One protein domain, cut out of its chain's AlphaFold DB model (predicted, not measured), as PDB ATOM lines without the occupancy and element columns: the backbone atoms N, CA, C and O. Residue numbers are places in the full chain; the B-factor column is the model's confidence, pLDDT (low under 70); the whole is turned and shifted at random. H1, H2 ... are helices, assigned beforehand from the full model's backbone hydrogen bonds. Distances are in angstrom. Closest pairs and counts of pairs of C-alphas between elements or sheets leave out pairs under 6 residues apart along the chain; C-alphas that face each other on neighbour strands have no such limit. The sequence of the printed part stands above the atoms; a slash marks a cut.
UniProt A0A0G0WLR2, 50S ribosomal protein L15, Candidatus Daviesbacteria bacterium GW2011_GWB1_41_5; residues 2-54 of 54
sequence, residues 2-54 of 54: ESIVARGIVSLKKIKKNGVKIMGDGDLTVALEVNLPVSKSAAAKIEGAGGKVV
ATOM      1  N   GLU A   2     -10.259  18.495  16.497       68.75
ATOM      2  CA  GLU A   2      -8.966  19.009  16.019       68.75
ATOM      3  C   GLU A   2      -8.058  19.525  17.146       68.75
ATOM      4  O   GLU A   2      -6.874  19.202  17.165       68.75
ATOM      5  N   SER A   3      -8.609  20.200  18.160       74.94
ATOM      6  CA  SER A   3      -7.838  20.750  19.288       74.94
ATOM      7  C   SER A   3      -7.086  19.696  20.117       74.94
ATOM      8  O   SER A   3      -6.027  19.980  20.669       74.94
ATOM      9  N   ILE A   4      -7.613  18.471  20.209       75.50
ATOM     10  CA  ILE A   4      -7.017  17.368  20.987       75.50
ATOM     11  C   ILE A   4      -5.914  16.666  20.186       75.50
ATOM     12  O   ILE A   4      -4.898  16.252  20.746       75.50
ATOM     13  N   VAL A   5      -6.100  16.569  18.867       75.81
ATOM     14  CA  VAL A   5      -5.108  16.017  17.937       75.81
ATOM     15  C   VAL A   5      -3.932  16.978  17.778       75.81
ATOM     16  O   VAL A   5      -2.787  16.545  17.842       75.81
ATOM     17  N   ALA A   6      -4.205  18.279  17.638       75.00
ATOM     18  CA  ALA A   6      -3.181  19.315  17.510       75.00
ATOM     19  C   ALA A   6      -2.271  19.393  18.745       75.00
ATOM     20  O   ALA A   6      -1.078  19.648  18.624       75.00
ATOM     21  N   ARG A   7      -2.819  19.110  19.933       80.38
ATOM     22  CA  ARG A   7      -2.054  19.027  21.187       80.38
ATOM     23  C   ARG A   7      -1.341  17.685  21.392       80.38
ATOM     24  O   ARG A   7      -0.712  17.499  22.427       80.38
ATOM     25  N   GLY A   8      -1.452  16.742  20.454       74.44
ATOM     26  CA  GLY A   8      -0.779  15.441  20.525       74.44
ATOM     27  C   GLY A   8      -1.319  14.493  21.600       74.44
ATOM     28  O   GLY A   8      -0.707  13.464  21.864       74.44
ATOM     29  N   ILE A   9      -2.470  14.803  22.208       76.31
ATOM     30  CA  ILE A   9      -3.046  14.014  23.311       76.31
ATOM     31  C   ILE A   9      -3.556  12.662  22.788       76.31
ATOM     32  O   ILE A   9      -3.519  11.653  23.490       76.31
ATOM     33  N   VAL A  10      -4.036  12.623  21.539       74.50
ATOM     34  CA  VAL A  10      -4.581  11.406  20.928       74.50
ATOM     35  C   VAL A  10      -4.208  11.322  19.450       74.50
ATOM     36  O   VAL A  10      -4.439  12.254  18.680       74.50
ATOM     37  N   SER A  11      -3.681  10.174  19.023       78.38
ATOM     38  CA  SER A  11      -3.335   9.936  17.619       78.38
ATOM     39  C   SER A  11      -4.573   9.679  16.756       78.38
ATOM     40  O   SER A  11      -5.399   8.821  17.075       78.38
ATOM     41  N   LEU A  12      -4.631  10.320  15.583       74.00
ATOM     42  CA  LEU A  12      -5.693  10.150  14.575       74.00
ATOM     43  C   LEU A  12      -5.978   8.683  14.222       74.00
ATOM     44  O   LEU A  12      -7.131   8.291  14.041       74.00
ATOM     45  N   LYS A  13      -4.930   7.849  14.180       74.75
ATOM     46  CA  LYS A  13      -5.041   6.403  13.923       74.75
ATOM     47  C   LYS A  13      -5.907   5.683  14.961       74.75
ATOM     48  O   LYS A  13      -6.619   4.749  14.610       74.75
ATOM     49  N   LYS A  14      -5.850   6.110  16.226       71.75
ATOM     50  CA  LYS A  14      -6.607   5.510  17.333       71.75
ATOM     51  C   LYS A  14      -8.042   6.033  17.364       71.75
ATOM     52  O   LYS A  14      -8.967   5.248  17.549       71.75
ATOM     53  N   ILE A  15      -8.221   7.319  17.060       77.38
ATOM     54  CA  ILE A  15      -9.535   7.963  16.937       77.38
ATOM     55  C   ILE A  15     -10.386   7.286  15.859       77.38
ATOM     56  O   ILE A  15     -11.523   6.917  16.127       77.38
ATOM     57  N   LYS A  16      -9.831   7.065  14.659       72.25
ATOM     58  CA  LYS A  16     -10.565   6.411  13.561       72.25
ATOM     59  C   LYS A  16     -10.997   4.975  13.873       72.25
ATOM     60  O   LYS A  16     -11.911   4.482  13.227       72.25
ATOM     61  N   LYS A  17     -10.325   4.301  14.813       73.81
ATOM     62  CA  LYS A  17     -10.548   2.879  15.105       73.81
ATOM     63  C   LYS A  17     -11.452   2.646  16.319       73.81
ATOM     64  O   LYS A  17     -12.266   1.736  16.284       73.81
ATOM     65  N   ASN A  18     -11.319   3.470  17.362       72.62
ATOM     66  CA  ASN A  18     -12.026   3.291  18.638       72.62
ATOM     67  C   ASN A  18     -12.896   4.491  19.052       72.62
ATOM     68  O   ASN A  18     -13.597   4.405  20.057       72.62
ATOM     69  N   GLY A  19     -12.848   5.608  18.322       74.06
ATOM     70  CA  GLY A  19     -13.434   6.868  18.771       74.06
ATOM     71  C   GLY A  19     -12.661   7.498  19.935       74.06
ATOM     72  O   GLY A  19     -11.600   7.026  20.351       74.06
ATOM     73  N   VAL A  20     -13.190   8.607  20.449       79.75
ATOM     74  CA  VAL A  20     -12.702   9.287  21.658       79.75
ATOM     75  C   VAL A  20     -13.862   9.426  22.616       79.75
ATOM     76  O   VAL A  20     -14.954   9.792  22.195       79.75
ATOM     77  N   LYS A  21     -13.598   9.167  23.895       82.75
ATOM     78  CA  LYS A  21     -14.515   9.417  25.001       82.75
ATOM     79  C   LYS A  21     -13.754  10.118  26.115       82.75
ATOM     80  O   LYS A  21     -12.637   9.717  26.435       82.75
ATOM     81  N   ILE A  22     -14.353  11.143  26.706       84.69
ATOM     82  CA  ILE A  22     -13.741  11.895  27.801       84.69
ATOM     83  C   ILE A  22     -14.033  11.188  29.124       84.69
ATOM     84  O   ILE A  22     -15.187  10.910  29.466       84.69
ATOM     85  N   MET A  23     -12.969  10.876  29.858       84.62
ATOM     86  CA  MET A  23     -13.028  10.319  31.207       84.62
ATOM     87  C   MET A  23     -12.767  11.416  32.241       84.62
ATOM     88  O   MET A  23     -12.107  12.406  31.947       84.62
ATOM     89  N   GLY A  24     -13.333  11.250  33.435       80.44
ATOM     90  CA  GLY A  24     -13.282  12.239  34.513       80.44
ATOM     91  C   GLY A  24     -12.231  11.882  35.553       80.44
ATOM     92  O   GLY A  24     -12.582  11.721  36.721       80.44
ATOM     93  N   ASP A  25     -10.985  11.702  35.128       79.00
ATOM     94  CA  ASP A  25      -9.860  11.413  36.019       79.00
ATOM     95  C   ASP A  25      -9.062  12.706  36.260       79.00
ATOM     96  O   ASP A  25      -8.681  13.375  35.301       79.00
ATOM     97  N   GLY A  26      -8.901  13.100  37.528       76.12
ATOM     98  CA  GLY A  26      -8.352  14.403  37.934       76.12
ATOM     99  C   GLY A  26      -9.393  15.504  38.188       76.12
ATOM    100  O   GLY A  26     -10.602  15.304  38.010       76.12
ATOM    101  N   ASP A  27      -8.912  16.655  38.655       78.44
ATOM    102  CA  ASP A  27      -9.707  17.840  38.986       78.44
ATOM    103  C   ASP A  27      -9.722  18.828  37.818       78.44
ATOM    104  O   ASP A  27      -8.682  19.152  37.240       78.44
ATOM    105  N   LEU A  28     -10.913  19.316  37.466       79.31
ATOM    106  CA  LEU A  28     -11.090  20.326  36.429       79.31
ATOM    107  C   LEU A  28     -11.436  21.656  37.097       79.31
ATOM    108  O   LEU A  28     -12.510  21.803  37.666       79.31
ATOM    109  N   THR A  29     -10.523  22.620  37.033       81.81
ATOM    110  CA  THR A  29     -10.703  23.962  37.622       81.81
ATOM    111  C   THR A  29     -11.100  25.018  36.595       81.81
ATOM    112  O   THR A  29     -11.315  26.175  36.944       81.81
ATOM    113  N   VAL A  30     -11.181  24.634  35.319       80.69
ATOM    114  CA  VAL A  30     -11.411  25.546  34.199       80.69
ATOM    115  C   VAL A  30     -12.734  25.197  33.532       80.69
ATOM    116  O   VAL A  30     -12.935  24.057  33.106       80.69
ATOM    117  N   ALA A  31     -13.614  26.189  33.404       82.19
ATOM    118  CA  ALA A  31     -14.851  26.062  32.647       82.19
ATOM    119  C   ALA A  31     -14.529  25.871  31.159       82.19
ATOM    120  O   ALA A  31     -13.941  26.743  30.516       82.19
ATOM    121  N   LEU A  32     -14.889  24.712  30.613       81.00
ATOM    122  CA  LEU A  32     -14.645  24.346  29.219       81.00
ATOM    123  C   LEU A  32     -15.949  23.883  28.577       81.00
ATOM    124  O   LEU A  32     -16.742  23.178  29.203       81.00
ATOM    125  N   GLU A  33     -16.146  24.253  27.314       83.00
ATOM    126  CA  GLU A  33     -17.221  23.705  26.495       83.00
ATOM    127  C   GLU A  33     -16.728  22.451  25.761       83.00
ATOM    128  O   GLU A  33     -15.695  22.464  25.083       83.00
ATOM    129  N   VAL A  34     -17.446  21.342  25.926       81.88
ATOM    130  CA  VAL A  34     -17.039  20.016  25.464       81.88
ATOM    131  C   VAL A  34     -18.113  19.429  24.553       81.88
ATOM    132  O   VAL A  34     -19.121  18.922  25.028       81.88
ATOM    133  N   ASN A  35     -17.849  19.442  23.245       81.94
ATOM    134  CA  ASN A  35     -18.722  18.870  22.209       81.94
ATOM    135  C   ASN A  35     -18.285  17.450  21.796       81.94
ATOM    136  O   ASN A  35     -17.968  17.166  20.639       81.94
ATOM    137  N   LEU A  36     -18.074  16.580  22.780       81.00
ATOM    138  CA  LEU A  36     -17.591  15.212  22.584       81.00
ATOM    139  C   LEU A  36     -18.262  14.292  23.606       81.00
ATOM    140  O   LEU A  36     -18.601  14.742  24.698       81.00
ATOM    141  N   PRO A  37     -18.401  12.986  23.314       82.31
ATOM    142  CA  PRO A  37     -19.009  12.056  24.252       82.31
ATOM    143  C   PRO A  37     -18.184  11.970  25.543       82.31
ATOM    144  O   PRO A  37     -17.016  11.564  25.557       82.31
ATOM    145  N   VAL A  38     -18.825  12.333  26.649       86.69
ATOM    146  CA  VAL A  38     -18.266  12.329  28.004       86.69
ATOM    147  C   VAL A  38     -18.832  11.162  28.815       86.69
ATOM    148  O   VAL A  38     -19.961  10.713  28.620       86.69
ATOM    149  N   SER A  39     -18.047  10.635  29.749       86.56
ATOM    150  CA  SER A  39     -18.569   9.751  30.798       86.56
ATOM    151  C   SER A  39     -19.369  10.544  31.836       86.56
ATOM    152  O   SER A  39     -19.067  11.706  32.087       86.56
ATOM    153  N   LYS A  40     -20.329   9.895  32.511       84.38
ATOM    154  CA  LYS A  40     -21.166  10.524  33.556       84.38
ATOM    155  C   LYS A  40     -20.342  11.226  34.643       84.38
ATOM    156  O   LYS A  40     -20.634  12.359  35.000       84.38
ATOM    157  N   SER A  41     -19.266  10.588  35.106       85.94
ATOM    158  CA  SER A  41     -18.358  11.171  36.103       85.94
ATOM    159  C   SER A  41     -17.585  12.386  35.579       85.94
ATOM    160  O   SER A  41     -17.219  13.255  36.358       85.94
ATOM    161  N   ALA A  42     -17.324  12.450  34.270       83.75
ATOM    162  CA  ALA A  42     -16.666  13.593  33.645       83.75
ATOM    163  C   ALA A  42     -17.645  14.757  33.463       83.75
ATOM    164  O   ALA A  42     -17.290  15.882  33.781       83.75
ATOM    165  N   ALA A  43     -18.876  14.479  33.018       84.06
ATOM    166  CA  ALA A  43     -19.929  15.484  32.875       84.06
ATOM    167  C   ALA A  43     -20.170  16.232  34.193       84.06
ATOM    168  O   ALA A  43     -20.041  17.448  34.222       84.06
ATOM    169  N   ALA A  44     -20.342  15.500  35.301       85.44
ATOM    170  CA  ALA A  44     -20.539  16.096  36.623       85.44
ATOM    171  C   ALA A  44     -19.387  17.029  37.045       85.44
ATOM    172  O   ALA A  44     -19.619  18.068  37.657       85.44
ATOM    173  N   LYS A  45     -18.141  16.681  36.697       84.12
ATOM    174  CA  LYS A  45     -16.972  17.532  36.957       84.12
ATOM    175  C   LYS A  45     -16.917  18.746  36.032       84.12
ATOM    176  O   LYS A  45     -16.568  19.825  36.486       84.12
ATOM    177  N   ILE A  46     -17.260  18.578  34.754       85.00
ATOM    178  CA  ILE A  46     -17.295  19.668  33.771       85.00
ATOM    179  C   ILE A  46     -18.361  20.688  34.171       85.00
ATOM    180  O   ILE A  46     -18.053  21.869  34.258       85.00
ATOM    181  N   GLU A  47     -19.569  20.233  34.493       83.69
ATOM    182  CA  GLU A  47     -20.660  21.079  34.981       83.69
ATOM    183  C   GLU A  47     -20.309  21.724  36.330       83.69
ATOM    184  O   GLU A  47     -20.536  22.917  36.523       83.69
ATOM    185  N   GLY A  48     -19.673  20.975  37.240       84.00
ATOM    186  CA  GLY A  48     -19.196  21.497  38.525       84.00
ATOM    187  C   GLY A  48     -18.104  22.564  38.396       84.00
ATOM    188  O   GLY A  48     -18.048  23.485  39.207       84.00
ATOM    189  N   ALA A  49     -17.277  22.488  37.352       84.12
ATOM    190  CA  ALA A  49     -16.283  23.504  37.011       84.12
ATOM    191  C   ALA A  49     -16.882  24.728  36.286       84.12
ATOM    192  O   ALA A  49     -16.140  25.623  35.883       84.12
ATOM    193  N   GLY A  50     -18.205  24.764  36.073       81.38
ATOM    194  CA  GLY A  50     -18.891  25.795  35.286       81.38
ATOM    195  C   GLY A  50     -18.742  25.626  33.770       81.38
ATOM    196  O   GLY A  50     -19.051  26.542  33.010       81.38
ATOM    197  N   GLY A  51     -18.240  24.476  33.320       83.44
ATOM    198  CA  GLY A  51     -18.182  24.083  31.917       83.44
ATOM    199  C   GLY A  51     -19.514  23.533  31.406       83.44
ATOM    200  O   GLY A  51     -20.462  23.319  32.159       83.44
ATOM    201  N   LYS A  52     -19.586  23.284  30.098       80.06
ATOM    202  CA  LYS A  52     -20.815  22.851  29.428       80.06
ATOM    203  C   LYS A  52     -20.524  21.705  28.473       80.06
ATOM    204  O   LYS A  52     -19.563  21.763  27.712       80.06
ATOM    205  N   VAL A  53     -21.340  20.659  28.511       79.00
ATOM    206  CA  VAL A  53     -21.253  19.542  27.563       79.00
ATOM    207  C   VAL A  53     -22.354  19.730  26.524       79.00
ATOM    208  O   VAL A  53     -23.508  19.928  26.908       79.00
ATOM    209  N   VAL A  54     -21.995  19.718  25.239       72.31
ATOM    210  CA  VAL A  54     -22.904  19.981  24.105       72.31
ATOM    211  C   VAL A  54     -22.910  18.805  23.140       72.31
ATOM    212  O   VAL A  54     -21.848  18.156  23.011       72.31
TER     213      VAL A  54
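This is residues 2 to 54 of the 54 residues of the protein "50S ribosomal protein L15" of Candidatus Daviesbacteria bacterium GW2011_GWB1_41_5 (UniProt A0A0G0WLR2). There is little regular structure: at one end of an elongated domain H3 sits with a long loop and the last residues beside it, while the short helices H1 and H2 form a small, loose group at the other end. The printed part has 53 residues, with three named helices in the order H1, H2, H3 and no named strand; the class is all helix, with only 21 residues in named elements. It is only just compact, close to loose, with a radius of gyration of the C-alphas of 11.6 A and spans of 32 by 21 by 20 A.

Start at H3, residues 40 to 48, which is apart from H1, residues 2 to 6, and from H2, residues 12 to 18. H1 and H2 are close but not clearly touching; their closest C-alphas, of Val 5 and Leu 12, are 6.8 A apart. Residues 33 to 34 pair with residues 52 to 53, parallel. Each O i to N i+4 pair is within hydrogen-bond range in H1, but 2 of 3 in H2 and 4 of 5 in H3.

Find C-alpha 40 at (-21.166, 10.524, 33.556); from there H3 runs 12.2 A to C-alpha 48. H2 runs 10.2 A, and H1 runs 6.0 A from C-alpha 2 at (-8.966, 19.009, 16.019).

Look at Lys 13 and Gly 48, whose C-alphas are the two farthest apart, at 32.1 A. The printed part has no cut; the link from H2 to H3 is long, with 21 residues, and that from H1 to H2 tight. Residue 2 is under 70 in pLDDT.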